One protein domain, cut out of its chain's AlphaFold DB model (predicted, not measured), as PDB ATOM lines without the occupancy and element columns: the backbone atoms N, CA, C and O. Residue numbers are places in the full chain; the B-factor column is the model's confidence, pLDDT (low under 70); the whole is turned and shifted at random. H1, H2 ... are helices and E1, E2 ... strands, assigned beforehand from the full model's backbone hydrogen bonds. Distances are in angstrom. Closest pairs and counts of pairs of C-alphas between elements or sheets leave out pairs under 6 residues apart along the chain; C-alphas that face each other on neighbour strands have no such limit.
ATOM      1  N   TYR A 731      26.746  19.348  50.092       86.06
ATOM      2  CA  TYR A 731      27.613  18.398  49.403       86.06
ATOM      3  C   TYR A 731      28.961  18.303  50.115       86.06
ATOM      4  O   TYR A 731      29.600  19.319  50.429       86.06
ATOM      5  N   LYS A 732      29.404  17.077  50.385       83.31
ATOM      6  CA  LYS A 732      30.699  16.802  51.015       83.31
ATOM      7  C   LYS A 732      31.598  16.068  50.031       83.31
ATOM      8  O   LYS A 732      31.219  15.013  49.538       83.31
ATOM      9  N   ILE A 733      32.773  16.630  49.761       85.62
ATOM     10  CA  ILE A 733      33.722  16.133  48.760       85.62
ATOM     11  C   ILE A 733      35.048  15.777  49.433       85.62
ATOM     12  O   ILE A 733      35.624  16.593  50.153       85.62
ATOM     13  N   PHE A 734      35.578  14.590  49.146       82.56
ATOM     14  CA  PHE A 734      36.807  14.091  49.766       82.56
ATOM     15  C   PHE A 734      37.809  13.642  48.713       82.56
ATOM     16  O   PHE A 734      37.462  12.951  47.758       82.56
ATOM     17  N   SER A 735      39.066  14.053  48.884       79.69
ATOM     18  CA  SER A 735      40.181  13.585  48.059       79.69
ATOM     19  C   SER A 735      41.513  13.893  48.740       79.69
ATOM     20  O   SER A 735      41.697  14.973  49.300       79.69
ATOM     21  N   ARG A 736      42.481  12.975  48.633       76.06
ATOM     22  CA  ARG A 736      43.807  13.066  49.286       76.06
ATOM     23  C   ARG A 736      44.631  14.301  48.891       76.06
ATOM     24  O   ARG A 736      45.589  14.635  49.575       76.06
ATOM     25  N   ASN A 737      44.275  14.955  47.786       77.38
ATOM     26  CA  ASN A 737      44.966  16.131  47.250       77.38
ATOM     27  C   ASN A 737      44.326  17.465  47.680       77.38
ATOM     28  O   ASN A 737      44.732  18.527  47.202       77.38
ATOM     29  N   LEU A 738      43.320  17.424  48.558       82.25
ATOM     30  CA  LEU A 738      42.662  18.603  49.123       82.25
ATOM     31  C   LEU A 738      43.264  18.977  50.491       82.25
ATOM     32  O   LEU A 738      44.071  18.229  51.038       82.25
ATOM     33  N   PRO A 739      42.950  20.161  51.046       76.06
ATOM     34  CA  PRO A 739      43.515  20.605  52.319       76.06
ATOM     35  C   PRO A 739      43.079  19.744  53.513       76.06
ATOM     36  O   PRO A 739      41.928  19.315  53.593       76.06
ATOM     37  N   LYS A 740      43.971  19.610  54.509       72.75
ATOM     38  CA  LYS A 740      43.725  18.828  55.738       72.75
ATOM     39  C   LYS A 740      42.548  19.293  56.583       72.75
ATOM     40  O   LYS A 740      41.954  18.539  57.344       72.75
ATOM     41  N   ARG A 741      42.242  20.585  56.504       75.19
ATOM     42  CA  ARG A 741      41.171  21.205  57.274       75.19
ATOM     43  C   ARG A 741      39.921  21.290  56.413       75.19
ATOM     44  O   ARG A 741      39.976  21.865  55.324       75.19
ATOM     45  N   GLN A 742      38.798  20.805  56.946       77.00
ATOM     46  CA  GLN A 742      37.498  20.988  56.311       77.00
ATOM     47  C   GLN A 742      37.263  22.465  56.002       77.00
ATOM     48  O   GLN A 742      37.266  23.317  56.892       77.00
ATOM     49  N   SER A 743      37.100  22.741  54.714       79.88
ATOM     50  CA  SER A 743      36.944  24.080  54.159       79.88
ATOM     51  C   SER A 743      35.686  24.127  53.297       79.88
ATOM     52  O   SER A 743      35.205  23.100  52.816       79.88
ATOM     53  N   ARG A 744      35.117  25.323  53.129       84.44
ATOM     54  CA  ARG A 744      33.908  25.551  52.330       84.44
ATOM     55  C   ARG A 744      34.268  26.288  51.046       84.44
ATOM     56  O   ARG A 744      35.012  27.266  51.088       84.44
ATOM     57  N   LEU A 745      33.704  25.855  49.920       86.06
ATOM     58  CA  LEU A 745      33.809  26.592  48.663       86.06
ATOM     59  C   LEU A 745      32.867  27.807  48.713       86.06
ATOM     60  O   LEU A 745      31.683  27.656  49.015       86.06
ATOM     61  N   LEU A 746      33.369  29.015  48.442       83.88
ATOM     62  CA  LEU A 746      32.553  30.240  48.446       83.88
ATOM     63  C   LEU A 746      31.613  30.268  47.230       83.88
ATOM     64  O   LEU A 746      32.088  30.253  46.095       83.88
ATOM     65  N   SER A 747      30.303  30.303  47.472       79.88
ATOM     66  CA  SER A 747      29.242  30.341  46.453       79.88
ATOM     67  C   SER A 747      28.932  31.761  45.972       79.88
ATOM     68  O   SER A 747      29.150  32.712  46.719       79.88
ATOM     69  N   ASP A 748      28.357  31.875  44.775       77.06
ATOM     70  CA  ASP A 748      27.697  33.084  44.256       77.06
ATOM     71  C   ASP A 748      26.209  33.008  44.619       77.06
ATOM     72  O   ASP A 748      25.479  32.232  44.010       77.06
ATOM     73  N   ASP A 749      25.783  33.684  45.690       70.25
ATOM     74  CA  ASP A 749      24.403  33.632  46.212       70.25
ATOM     75  C   ASP A 749      23.831  32.207  46.379       70.25
ATOM     76  O   ASP A 749      22.677  31.912  46.078       70.25
ATOM     77  N   GLY A 750      24.664  31.284  46.869       70.25
ATOM     78  CA  GLY A 750      24.293  29.879  47.081       70.25
ATOM     79  C   GLY A 750      24.432  28.980  45.847       70.25
ATOM     80  O   GLY A 750      24.169  27.782  45.958       70.25
ATOM     81  N   LYS A 751      24.896  29.524  44.715       80.94
ATOM     82  CA  LYS A 751      25.144  28.800  43.464       80.94
ATOM     83  C   LYS A 751      26.624  28.514  43.208       80.94
ATOM     84  O   LYS A 751      27.513  29.279  43.602       80.94
ATOM     85  N   TYR A 752      26.872  27.432  42.476       86.75
ATOM     86  CA  TYR A 752      28.162  27.068  41.895       86.75
ATOM     87  C   TYR A 752      27.998  26.711  40.416       86.75
ATOM     88  O   TYR A 752      26.996  26.119  40.022       86.75
ATOM     89  N   TYR A 753      29.013  27.030  39.615       90.50
ATOM     90  CA  TYR A 753      28.977  26.912  38.156       90.50
ATOM     91  C   TYR A 753      29.852  25.749  37.687       90.50
ATOM     92  O   TYR A 753      31.055  25.735  37.968       90.50
ATOM     93  N   LEU A 754      29.261  24.761  37.008       90.81
ATOM     94  CA  LEU A 754      29.925  23.507  36.656       90.81
ATOM     95  C   LEU A 754      30.231  23.408  35.159       90.81
ATOM     96  O   LEU A 754      29.424  23.763  34.299       90.81
ATOM     97  N   SER A 755      31.402  22.844  34.864       87.38
ATOM     98  CA  SER A 755      31.766  22.329  33.540       87.38
ATOM     99  C   SER A 755      32.178  20.864  33.642       87.38
ATOM    100  O   SER A 755      32.799  20.456  34.624       87.38
ATOM    101  N   ILE A 756      31.805  20.080  32.637       88.69
ATOM    102  CA  ILE A 756      31.932  18.624  32.584       88.69
ATOM    103  C   ILE A 756      32.510  18.277  31.216       88.69
ATOM    104  O   ILE A 756      31.995  18.720  30.192       88.69
ATOM    105  N   GLU A 757      33.587  17.503  31.206       86.19
ATOM    106  CA  GLU A 757      34.207  16.975  29.992       86.19
ATOM    107  C   GLU A 757      34.366  15.457  30.124       86.19
ATOM    108  O   GLU A 757      34.894  14.978  31.133       86.19
ATOM    109  N   LEU A 758      33.927  14.712  29.110       87.81
ATOM    110  CA  LEU A 758      34.006  13.250  29.061       87.81
ATOM    111  C   LEU A 758      35.385  12.767  28.574       87.81
ATOM    112  O   LEU A 758      36.209  13.556  28.099       87.81
ATOM    113  N   ASN A 759      35.631  11.465  28.726       82.50
ATOM    114  CA  ASN A 759      36.798  10.727  28.229       82.50
ATOM    115  C   ASN A 759      38.161  11.347  28.577       82.50
ATOM    116  O   ASN A 759      39.083  11.433  27.762       82.50
ATOM    117  N   LYS A 760      38.307  11.801  29.823       79.38
ATOM    118  CA  LYS A 760      39.561  12.326  30.377       79.38
ATOM    119  C   LYS A 760      40.305  11.258  31.180       79.38
ATOM    120  O   LYS A 760      39.839  10.141  31.388       79.38
ATOM    121  N   GLY A 761      41.506  11.608  31.639       71.06
ATOM    122  CA  GLY A 761      42.401  10.686  32.343       71.06
ATOM    123  C   GLY A 761      43.245   9.828  31.396       71.06
ATOM    124  O   GLY A 761      43.108   9.889  30.179       71.06
ATOM    125  N   ARG A 762      44.174   9.040  31.953       69.62
ATOM    126  CA  ARG A 762      45.154   8.275  31.152       69.62
ATOM    127  C   ARG A 762      44.532   7.139  30.339       69.62
ATOM    128  O   ARG A 762      45.090   6.778  29.311       69.62
ATOM    129  N   ALA A 763      43.423   6.584  30.816       72.56
ATOM    130  CA  ALA A 763      42.695   5.499  30.165       72.56
ATOM    131  C   ALA A 763      41.453   5.986  29.393       72.56
ATOM    132  O   ALA A 763      40.738   5.160  28.841       72.56
ATOM    133  N   GLY A 764      41.203   7.304  29.346       75.12
ATOM    134  CA  GLY A 764      40.084   7.888  28.598       75.12
ATOM    135  C   GLY A 764      38.694   7.534  29.135       75.12
ATOM    136  O   GLY A 764      37.735   7.621  28.388       75.12
ATOM    137  N   ASN A 765      38.577   7.130  30.401       81.88
ATOM    138  CA  ASN A 765      37.339   6.633  31.012       81.88
ATOM    139  C   ASN A 765      36.849   7.482  32.203       81.88
ATOM    140  O   ASN A 765      35.960   7.055  32.935       81.88
ATOM    141  N   LEU A 766      37.452   8.651  32.449       87.44
ATOM    142  CA  LEU A 766      37.090   9.526  33.567       87.44
ATOM    143  C   LEU A 766      36.347  10.771  33.085       87.44
ATOM    144  O   LEU A 766      36.622  11.314  32.016       87.44
ATOM    145  N   VAL A 767      35.466  11.282  33.936       88.50
ATOM    146  CA  VAL A 767      34.730  12.529  33.740       88.50
ATOM    147  C   VAL A 767      35.452  13.650  34.479       88.50
ATOM    148  O   VAL A 767      35.616  13.608  35.699       88.50
ATOM    149  N   SER A 768      35.889  14.678  33.756       89.44
ATOM    150  CA  SER A 768      36.479  15.873  34.361       89.44
ATOM    151  C   SER A 768      35.391  16.869  34.733       89.44
ATOM    152  O   SER A 768      34.816  17.506  33.855       89.44
ATOM    153  N   VAL A 769      35.172  17.070  36.030       90.62
ATOM    154  CA  VAL A 769      34.216  18.039  36.575       90.62
ATOM    155  C   VAL A 769      34.966  19.218  37.180       90.62
ATOM    156  O   VAL A 769      35.787  19.048  38.079       90.62
ATOM    157  N   ARG A 770      34.672  20.440  36.735       92.25
ATOM    158  CA  ARG A 770      35.189  21.669  37.352       92.25
ATOM    159  C   ARG A 770      34.045  22.486  37.927       92.25
ATOM    160  O   ARG A 770      33.186  22.938  37.176       92.25
ATOM    161  N   ILE A 771      34.081  22.699  39.239       92.50
ATOM    162  CA  ILE A 771      33.094  23.463  40.005       92.50
ATOM    163  C   ILE A 771      33.698  24.812  40.387       92.50
ATOM    164  O   ILE A 771      34.653  24.863  41.161       92.50
ATOM    165  N   THR A 772      33.152  25.906  39.867       90.00
ATOM    166  CA  THR A 772      33.654  27.263  40.110       90.00
ATOM    167  C   THR A 772      32.757  28.012  41.099       90.00
ATOM    168  O   THR A 772      31.557  28.164  40.872       90.00
ATOM    169  N   GLY A 773      33.359  28.503  42.184       82.38
ATOM    170  CA  GLY A 773      32.791  29.498  43.098       82.38
ATOM    171  C   GLY A 773      33.456  30.873  42.928       82.38
ATOM    172  O   GLY A 773      34.329  31.040  42.081       82.38
ATOM    173  N   VAL A 774      33.092  31.860  43.758       77.38
ATOM    174  CA  VAL A 774      33.485  33.282  43.577       77.38
ATOM    175  C   VAL A 774      35.005  33.499  43.542       77.38
ATOM    176  O   VAL A 774      35.490  34.380  42.837       77.38
ATOM    177  N   LYS A 775      35.768  32.708  44.309       76.12
ATOM    178  CA  LYS A 775      37.232  32.858  44.436       76.12
ATOM    179  C   LYS A 775      38.036  31.611  44.092       76.12
ATOM    180  O   LYS A 775      39.238  31.706  43.873       76.12
ATOM    181  N   HIS A 776      37.402  30.445  44.086       85.12
ATOM    182  CA  HIS A 776      38.092  29.167  43.960       85.12
ATOM    183  C   HIS A 776      37.338  28.242  43.014       85.12
ATOM    184  O   HIS A 776      36.108  28.275  42.948       85.12
ATOM    185  N   ARG A 777      38.083  27.382  42.323       91.44
ATOM    186  CA  ARG A 777      37.564  26.323  41.463       91.44
ATOM    187  C   ARG A 777      38.078  24.982  41.947       91.44
ATOM    188  O   ARG A 777      39.280  24.799  42.120       91.44
ATOM    189  N   LEU A 778      37.160  24.049  42.141       91.81
ATOM    190  CA  LEU A 778      37.448  22.667  42.479       91.81
ATOM    191  C   LEU A 778      37.388  21.830  41.198       91.81
ATOM    192  O   LEU A 778      36.318  21.642  40.624       91.81
ATOM    193  N   SER A 779      38.544  21.368  40.731       91.38
ATOM    194  CA  SER A 779      38.697  20.544  39.529       91.38
ATOM    195  C   SER A 779      38.870  19.080  39.929       91.38
ATOM    196  O   SER A 779      39.765  18.773  40.713       91.38
ATOM    197  N   MET A 780      38.046  18.181  39.400       91.38
ATOM    198  CA  MET A 780      37.987  16.773  39.794       91.38
ATOM    199  C   MET A 780      37.936  15.843  38.586       91.38
ATOM    200  O   MET A 780      37.350  16.185  37.563       91.38
ATOM    201  N   LEU A 781      38.524  14.658  38.725       89.56
ATOM    202  CA  LEU A 781      38.348  13.523  37.824       89.56
ATOM    203  C   LEU A 781      37.518  12.471  38.557       89.56
ATOM    204  O   LEU A 781      37.949  11.966  39.593       89.56
ATOM    205  N   ILE A 782      36.330  12.187  38.032       89.12
ATOM    206  CA  ILE A 782      35.358  11.254  38.597       89.12
ATOM    207  C   ILE A 782      35.278  10.031  37.692       89.12
ATOM    208  O   ILE A 782      35.155  10.168  36.476       89.12
ATOM    209  N   ASN A 783      35.334   8.842  38.277       86.69
ATOM    210  CA  ASN A 783      35.004   7.610  37.585       86.69
ATOM    211  C   ASN A 783      33.481   7.383  37.687       86.69
ATOM    212  O   ASN A 783      32.969   7.226  38.800       86.69
ATOM    213  N   PRO A 784      32.744   7.427  36.561       83.88
ATOM    214  CA  PRO A 784      31.287   7.364  36.580       83.88
ATOM    215  C   PRO A 784      30.748   5.974  36.951       83.88
ATOM    216  O   PRO A 784      29.680   5.896  37.551       83.88
ATOM    217  N   ASP A 785      31.491   4.894  36.670       82.25
ATOM    218  CA  ASP A 785      31.027   3.514  36.881       82.25
ATOM    219  C   ASP A 785      30.991   3.127  38.362       82.25
ATOM    220  O   ASP A 785      30.112   2.391  38.809       82.25
ATOM    221  N   ASN A 786      31.973   3.599  39.133       81.62
ATOM    222  CA  ASN A 786      32.110   3.279  40.555       81.62
ATOM    223  C   ASN A 786      31.860   4.481  41.481       81.62
ATOM    224  O   ASN A 786      31.992   4.325  42.691       81.62
ATOM    225  N   ARG A 787      31.515   5.653  40.921       84.44
ATOM    226  CA  ARG A 787      31.270   6.915  41.642       84.44
ATOM    227  C   ARG A 787      32.415   7.286  42.601       84.44
ATOM    228  O   ARG A 787      32.199   7.664  43.748       84.44
ATOM    229  N   VAL A 788      33.661   7.191  42.130       84.00
ATOM    230  CA  VAL A 788      34.865   7.555  42.908       84.00
ATOM    231  C   VAL A 788      35.554   8.788  42.322       84.00
ATOM    232  O   VAL A 788      35.641   8.956  41.107       84.00
ATOM    233  N   ILE A 789      36.082   9.660  43.189       86.81
ATOM    234  CA  ILE A 789      36.918  10.804  42.797       86.81
ATOM    235  C   ILE A 789      38.390  10.369  42.785       86.81
ATOM    236  O   ILE A 789      39.039  10.315  43.831       86.81
ATOM    237  N   ASP A 790      38.936  10.111  41.599       81.75
ATOM    238  CA  ASP A 790      40.326   9.671  41.408       81.75
ATOM    239  C   ASP A 790      41.335  10.776  41.735       81.75
ATOM    240  O   ASP A 790      42.441  10.532  42.228       81.75
ATOM    241  N   TYR A 791      40.966  12.021  41.441       83.69
ATOM    242  CA  TYR A 791      41.824  13.177  41.649       83.69
ATOM    243  C   TYR A 791      40.983  14.434  41.843       83.69
ATOM    244  O   TYR A 791      40.079  14.687  41.055       83.69
ATOM    245  N   ALA A 792      41.318  15.256  42.837       88.31
ATOM    246  CA  ALA A 792      40.759  16.593  43.005       88.31
ATOM    247  C   ALA A 792      41.866  17.626  43.217       88.31
ATOM    248  O   ALA A 792      42.896  17.335  43.822       88.31
ATOM    249  N   LYS A 793      41.642  18.850  42.750       87.44
ATOM    250  CA  LYS A 793      42.540  19.987  42.929       87.44
ATOM    251  C   LYS A 793      41.731  21.254  43.165       87.44
ATOM    252  O   LYS A 793      40.745  21.492  42.473       87.44
ATOM    253  N   LEU A 794      42.182  22.079  44.103       88.88
ATOM    254  CA  LEU A 794      41.649  23.417  44.328       88.88
ATOM    255  C   LEU A 794      42.562  24.457  43.660       88.88
ATOM    256  O   LEU A 794      43.766  24.468  43.908       88.88
ATOM    257  N   ASP A 795      41.985  25.325  42.833       84.94
ATOM    258  CA  ASP A 795      42.661  26.447  42.175       84.94
ATOM    259  C   ASP A 795      42.022  27.780  42.605       84.94
ATOM    260  O   ASP A 795      40.811  27.845  42.818       84.94
ATOM    261  N   GLU A 796      42.804  28.861  42.685       81.00
ATOM    262  CA  GLU A 796      42.267  30.228  42.783       81.00
ATOM    263  C   GLU A 796      41.760  30.718  41.417       81.00
ATOM    264  O   GLU A 796      42.318  30.389  40.367       81.00
ATOM    265  N   VAL A 797      40.692  31.517  41.426       78.31
ATOM    266  CA  VAL A 797      39.982  31.990  40.229       78.31
ATOM    267  C   VAL A 797      39.922  33.514  40.247       78.31
ATOM    268  O   VAL A 797      39.492  34.112  41.232       78.31
ATOM    269  N   ARG A 798      40.338  34.160  39.150       65.44
ATOM    270  CA  ARG A 798      40.208  35.617  38.977       65.44
ATOM    271  C   ARG A 798      38.775  35.980  38.577       65.44
ATOM    272  O   ARG A 798      38.070  35.163  37.993       65.44
ATOM    273  N   HIS A 799      38.364  37.230  38.796       55.72
ATOM    274  CA  HIS A 799      36.999  37.683  38.488       55.72
ATOM    275  C   HIS A 799      36.566  37.372  37.039       55.72
ATOM    276  O   HIS A 799      35.479  36.849  36.822       55.72
ATOM    277  N   ASN A 800      37.443  37.575  36.049       56.38
ATOM    278  CA  ASN A 800      37.135  37.256  34.648       56.38
ATOM    279  C   ASN A 800      36.903  35.752  34.405       56.38
ATOM    280  O   ASN A 800      36.011  35.392  33.640       56.38
ATOM    281  N   ASP A 801      37.662  34.875  35.070       63.75
ATOM    282  CA  ASP A 801      37.514  33.416  34.960       63.75
ATOM    283  C   ASP A 801      36.216  32.929  35.626       63.75
ATOM    284  O   ASP A 801      35.580  31.979  35.156       63.75
ATOM    285  N   PHE A 802      35.805  33.601  36.704       68.31
ATOM    286  CA  PHE A 802      34.521  33.387  37.364       68.31
ATOM    287  C   PHE A 802      33.353  33.806  36.457       68.31
ATOM    288  O   PHE A 802      32.469  32.989  36.209       68.31
ATOM    289  N   ILE A 803      33.389  35.014  35.875       59.84
ATOM    290  CA  ILE A 803      32.361  35.485  34.927       59.84
ATOM    291  C   ILE A 803      32.292  34.580  33.689       59.84
ATOM    292  O   ILE A 803      31.201  34.256  33.223       59.84
ATOM    293  N   TYR A 804      33.436  34.116  33.178       70.31
ATOM    294  CA  TYR A 804      33.473  33.146  32.084       70.31
ATOM    295  C   TYR A 804      32.822  31.813  32.475       70.31
ATOM    296  O   TYR A 804      32.019  31.285  31.708       70.31
ATOM    297  N   SER A 805      33.125  31.286  33.666       71.38
ATOM    298  CA  SER A 805      32.529  30.036  34.159       71.38
ATOM    299  C   SER A 805      31.024  30.174  34.402       71.38
ATOM    300  O   SER A 805      30.297  29.235  34.116       71.38
ATOM    301  N   LYS A 806      30.561  31.343  34.865       73.25
ATOM    302  CA  LYS A 806      29.138  31.673  35.041       73.25
ATOM    303  C   LYS A 806      28.384  31.740  33.712       73.25
ATOM    304  O   LYS A 806      27.264  31.265  33.623       73.25
ATOM    305  N   LYS A 807      28.995  32.304  32.665       67.44
ATOM    306  CA  LYS A 807      28.378  32.378  31.328       67.44
ATOM    307  C   LYS A 807      28.364  31.040  30.583       67.44
ATOM    308  O   LYS A 807      27.465  30.814  29.788       67.44
ATOM    309  N   ASN A 808      29.370  30.191  30.801       69.94
ATOM    310  CA  ASN A 808      29.563  28.940  30.054       69.94
ATOM    311  C   ASN A 808      29.334  27.686  30.912       69.94
ATOM    312  O   ASN A 808      29.801  26.604  30.551       69.94
ATOM    313  N   SER A 809      28.683  27.813  32.071       80.06
ATOM    314  CA  SER A 809      28.341  26.650  32.881       80.06
ATOM    315  C   SER A 809      27.290  25.827  32.170       80.06
ATOM    316  O   SER A 809      26.247  26.342  31.780       80.06
ATOM    317  N   ILE A 810      27.548  24.535  32.059       80.69
ATOM    318  CA  ILE A 810      26.575  23.586  31.520       80.69
ATOM    319  C   ILE A 810      25.635  23.054  32.605       80.69
ATOM    320  O   ILE A 810      24.574  22.522  32.299       80.69
ATOM    321  N   LEU A 811      26.011  23.206  33.878       82.00
ATOM    322  CA  LEU A 811      25.187  22.831  35.020       82.00
ATOM    323  C   LEU A 811      25.405  23.822  36.174       82.00
ATOM    324  O   LEU A 811      26.526  24.279  36.407       82.00
ATOM    325  N   GLU A 812      24.339  24.144  36.902       85.75
ATOM    326  CA  GLU A 812      24.389  24.936  38.134       85.75
ATOM    327  C   GLU A 812      24.063  24.045  39.330       85.75
ATOM    328  O   GLU A 812      23.157  23.214  39.271       85.75
ATOM    329  N   LEU A 813      24.785  24.236  40.433       84.38
ATOM    330  CA  LEU A 813      24.584  23.470  41.655       84.38
ATOM    331  C   LEU A 813      24.303  24.420  42.819       84.38
ATOM    332  O   LEU A 813      25.124  25.275  43.149       84.38
ATOM    333  N   ASN A 814      23.132  24.262  43.437       82.81
ATOM    334  CA  ASN A 814      22.680  25.079  44.561       82.81
ATOM    335  C   ASN A 814      22.961  24.354  45.877       82.81
ATOM    336  O   ASN A 814      22.568  23.195  46.033       82.81
ATOM    337  N   GLY A 815      23.615  25.023  46.829       81.44
ATOM    338  CA  GLY A 815      23.855  24.454  48.152       81.44
ATOM    339  C   GLY A 815      25.132  24.922  48.843       81.44
ATOM    340  O   GLY A 815      25.646  26.016  48.616       81.44
ATOM    341  N   VAL A 816      25.662  24.068  49.716       84.31
ATOM    342  CA  VAL A 816      26.943  24.260  50.401       84.31
ATOM    343  C   VAL A 816      27.893  23.137  50.031       84.31
ATOM    344  O   VAL A 816      27.641  21.992  50.389       84.31
ATOM    345  N   ILE A 817      29.013  23.468  49.389       87.06
ATOM    346  CA  ILE A 817      30.084  22.501  49.124       87.06
ATOM    347  C   ILE A 817      31.155  22.618  50.206       87.06
ATOM    348  O   ILE A 817      31.774  23.673  50.382       87.06
ATOM    349  N   SER A 818      31.399  21.515  50.909       86.44
ATOM    350  CA  SER A 818      32.506  21.372  51.857       86.44
ATOM    351  C   SER A 818      33.475  20.291  51.396       86.44
ATOM    352  O   SER A 818      33.049  19.274  50.853       86.44
ATOM    353  N   PHE A 819      34.772  20.516  51.599       85.81
ATOM    354  CA  PHE A 819      35.816  19.605  51.143       85.81
ATOM    355  C   PHE A 819      36.956  19.436  52.160       85.81
ATOM    356  O   PHE A 819      37.282  20.388  52.876       85.81
ATOM    357  N   CYS A 820      37.550  18.237  52.242       82.12
ATOM    358  CA  CYS A 820      38.741  17.958  53.066       82.12
ATOM    359  C   CYS A 820      39.549  16.724  52.599       82.12
ATOM    360  O   CYS A 820      39.135  16.023  51.671       82.12
ATOM    361  N   ASP A 821      40.710  16.489  53.229       79.50
ATOM    362  CA  ASP A 821      41.624  15.367  52.937       79.50
ATOM    363  C   ASP A 821      41.353  14.075  53.734       79.50
ATOM    364  O   ASP A 821      41.827  13.010  53.337       79.50
ATOM    365  N   SER A 822      40.619  14.161  54.849       65.38
ATOM    366  CA  SER A 822      40.430  13.069  55.808       65.38
ATOM    367  C   SER A 822      39.152  12.288  55.512       65.38
ATOM    368  O   SER A 822      38.118  12.897  55.245       65.38
ATOM    369  N   GLU A 823      39.217  10.956  55.588       57.16
ATOM    370  CA  GLU A 823      38.113  10.055  55.229       57.16
ATOM    371  C   GLU A 823      36.800  10.399  55.954       57.16
ATOM    372  O   GLU A 823      36.673  10.267  57.171       57.16
ATOM    373  N   SER A 824      35.804  10.803  55.168       60.91
ATOM    374  CA  SER A 824      34.389  10.559  55.446       60.91
ATOM    375  C   SER A 824      33.664  10.331  54.115       60.91
ATOM    376  O   SER A 824      34.217  10.657  53.064       60.91
ATOM    377  N   ASP A 825      32.481   9.719  54.143       61.12
ATOM    378  CA  ASP A 825      31.754   9.349  52.925       61.12
ATOM    379  C   ASP A 825      31.411  10.594  52.090       61.12
ATOM    380  O   ASP A 825      30.789  11.539  52.593       61.12
ATOM    381  N   VAL A 826      31.835  10.606  50.817       68.12
ATOM    382  CA  VAL A 826      31.359  11.588  49.827       68.12
ATOM    383  C   VAL A 826      29.838  11.470  49.785       68.12
ATOM    384  O   VAL A 826      29.308  10.364  49.748       68.12
ATOM    385  N   SER A 827      29.122  12.594  49.828       71.06
ATOM    386  CA  SER A 827      27.657  12.558  49.765       71.06
ATOM    387  C   SER A 827      27.223  11.952  48.425       71.06
ATOM    388  O   SER A 827      27.526  12.555  47.401       71.06
ATOM    389  N   GLU A 828      26.504  10.824  48.408       76.81
ATOM    390  CA  GLU A 828      25.918  10.247  47.173       76.81
ATOM    391  C   GLU A 828      25.097  11.289  46.397       76.81
ATOM    392  O   GLU A 828      25.210  11.404  45.181       76.81
ATOM    393  N   GLU A 829      24.426  12.182  47.130       78.75
ATOM    394  CA  GLU A 829      23.690  13.352  46.628       78.75
ATOM    395  C   GLU A 829      24.527  14.264  45.705       78.75
ATOM    396  O   GLU A 829      23.985  14.974  44.860       78.75
ATOM    397  N   PHE A 830      25.857  14.275  45.863       84.75
ATOM    398  CA  PHE A 830      26.777  15.012  44.994       84.75
ATOM    399  C   PHE A 830      26.966  14.324  43.639       84.75
ATOM    400  O   PHE A 830      27.013  15.008  42.616       84.75
ATOM    401  N   PHE A 831      27.078  12.993  43.623       84.75
ATOM    402  CA  PHE A 831      27.176  12.237  42.379       84.75
ATOM    403  C   PHE A 831      25.847  12.249  41.636       84.75
ATOM    404  O   PHE A 831      25.855  12.514  40.437       84.75
ATOM    405  N   ASP A 832      24.729  12.089  42.345       84.19
ATOM    406  CA  ASP A 832      23.384  12.166  41.765       84.19
ATOM    407  C   ASP A 832      23.153  13.522  41.080       84.19
ATOM    408  O   ASP A 832      22.696  13.592  39.940       84.19
ATOM    409  N   ALA A 833      23.560  14.622  41.728       82.94
ATOM    410  CA  ALA A 833      23.403  15.966  41.173       82.94
ATOM    411  C   ALA A 833      24.156  16.184  39.846       82.94
ATOM    412  O   ALA A 833      23.822  17.115  39.113       82.94
ATOM    413  N   ILE A 834      25.171  15.369  39.536       85.38
ATOM    414  CA  ILE A 834      26.055  15.558  38.378       85.38
ATOM    415  C   ILE A 834      25.877  14.436  37.352       85.38
ATOM    416  O   ILE A 834      25.573  14.725  36.194       85.38
ATOM    417  N   LEU A 835      26.069  13.179  37.757       85.62
ATOM    418  CA  LEU A 835      26.074  12.001  36.882       85.62
ATOM    419  C   LEU A 835      24.668  11.547  36.475       85.62
ATOM    420  O   LEU A 835      24.521  10.962  35.408       85.62
ATOM    421  N   ASP A 836      23.642  11.876  37.262       85.38
ATOM    422  CA  ASP A 836      22.247  11.575  36.914       85.38
ATOM    423  C   ASP A 836      21.532  12.815  36.330       85.38
ATOM    424  O   ASP A 836      20.315  12.829  36.119       85.38
ATOM    425  N   SER A 837      22.282  13.893  36.054       84.38
ATOM    426  CA  SER A 837      21.727  15.113  35.469       84.38
ATOM    427  C   SER A 837      21.355  14.913  33.987       84.38
ATOM    428  O   SER A 837      22.093  14.254  33.242       84.38
ATOM    429  N   PRO A 838      20.261  15.534  33.495       80.00
ATOM    430  CA  PRO A 838      19.876  15.455  32.083       80.00
ATOM    431  C   PRO A 838      21.005  15.896  31.141       80.00
ATOM    432  O   PRO A 838      21.243  15.259  30.116       80.00
ATOM    433  N   THR A 839      21.745  16.936  31.539       82.31
ATOM    434  CA  THR A 839      22.874  17.489  30.787       82.31
ATOM    435  C   THR A 839      24.019  16.489  30.637       82.31
ATOM    436  O   THR A 839      24.606  16.380  29.562       82.31
ATOM    437  N   TYR A 840      24.346  15.726  31.687       83.81
ATOM    438  CA  TYR A 840      25.398  14.709  31.614       83.81
ATOM    439  C   TYR A 840      25.023  13.570  30.658       83.81
ATOM    440  O   TYR A 840      25.835  13.161  29.825       83.81
ATOM    441  N   HIS A 841      23.774  13.099  30.711       83.81
ATOM    442  CA  HIS A 841      23.295  12.063  29.797       83.81
ATOM    443  C   HIS A 841      23.246  12.530  28.336       83.81
ATOM    444  O   HIS A 841      23.504  11.736  27.431       83.81
ATOM    445  N   GLU A 842      22.932  13.802  28.084       80.31
ATOM    446  CA  GLU A 842      22.972  14.385  26.739       80.31
ATOM    447  C   GLU A 842      24.406  14.469  26.196       80.31
ATOM    448  O   GLU A 842      24.653  14.099  25.047       80.31
ATOM    449  N   LEU A 843      25.373  14.848  27.040       81.06
ATOM    450  CA  LEU A 843      26.793  14.836  26.680       81.06
ATOM    451  C   LEU A 843      27.281  13.428  26.317       81.06
ATOM    452  O   LEU A 843      27.965  13.277  25.309       81.06
ATOM    453  N   CYS A 844      26.883  12.400  27.075       79.94
ATOM    454  CA  CYS A 844      27.265  11.013  26.783       79.94
ATOM    455  C   CYS A 844      26.700  10.531  25.437       79.94
ATOM    456  O   CYS A 844      27.406   9.895  24.659       79.94
ATOM    457  N   LYS A 845      25.449  10.888  25.117       77.62
ATOM    458  CA  LYS A 845      24.823  10.545  23.827       77.62
ATOM    459  C   LYS A 845      25.504  11.235  22.643       77.62
ATOM    460  O   LYS A 845      25.705  10.612  21.602       77.62
ATOM    461  N   ASN A 846      25.857  12.511  22.798       71.25
ATOM    462  CA  ASN A 846      26.525  13.280  21.748       71.25
ATOM    463  C   ASN A 846      27.950  12.767  21.484       71.25
ATOM    464  O   ASN A 846      28.393  12.742  20.333       71.25
ATOM    465  N   ASP A 847      28.638  12.287  22.516       67.81
ATOM    466  CA  ASP A 847      29.983  11.723  22.410       67.81
ATOM    467  C   ASP A 847      29.985  10.345  21.714       67.81
ATOM    468  O   ASP A 847      30.715  10.147  20.740       67.81
TER     469      ASP A 847
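What this domain is: This is residues 731 to 847 of the 1050 residues of an uncharacterized protein of Vibrio alginolyticus 40B (UniProt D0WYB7). A twisted, curled five-strand sheet forms a wall, and a small two-strand layer, E1 and E7, lies across from it, reached from edge strand E6 by a sharp bend into E7. H2 sits at the side between E1 and E6, while H1 and H3 pack near opposite ends of E2. The printed part has 117 residues, mixed in class, in the order E1 E2 E3 E4 E5 H1 E6 E7 H2 H3; the large sheet is antiparallel, E5 E4 E3 E2 E6, and the small one parallel. It is compact, with a radius of gyration of the C-alphas of 13.4 A, and rounded, spanning 34 by 34 by 25 A.

How they stand to each other: Strands E2, residues 751 to 760, E3, 766 to 772, E4, 776 to 783, and E5, 788 to 796, form a meander, each the antiparallel neighbour of the one before, and successive strands are hairpins. Within hydrogen-bond range are N 755 and O 770 of E2 and E3, 2.9 A, N 769 and O 780 of E3 and E4, 2.8 A, and N 779 and O 793 of E4 and E5, 2.8 A. E5 bends by 54 degrees at residue 791. Edge strand E6, residues 811 to 814, is antiparallel to E2, with N 752 and O 813 2.9 A apart. E6 runs on at 93 degrees into E7, residues 816 to 820, which is parallel to E1, residues 731 to 734, with N 733 and O 818 2.9 A apart. H1, residues 799 to 807, is on the large sheet at a height of 9.2 A; its closest C-alphas to E2 are Lys 806 and Tyr 753, 5.7 A. H2, residues 828 to 835, is on that sheet but over none of its strands; its closest C-alphas to E1 are Phe 830 and Tyr 731, 5.6 A. H3, residues 838 to 847, lies over E2, along it at 22 degrees on the local plane; their closest C-alphas are Cys 844 and Leu 758, 7.5 A. Every O i to N i+4 pair is within hydrogen-bond range in H1 and H3, and 3 of 4 in H2.

Where its parts are: E1 begins at C-alpha 731, (27.613, 18.398, 49.403). E2 is 25.5 A long, E5 23.9 A, E4 22.7 A and E3 19.2 A. H3, 14.5 A long, ends at C-alpha 847, (29.983, 11.723, 22.410).

The domain as a whole: The farthest C-alphas, of Arg 741 and Asn 846, are 39.2 A apart. The printed part has no cut; its long link joins E1 to E2. pLDDT is under 70 for 15 residues, among them 798 to 803 and 822 to 826.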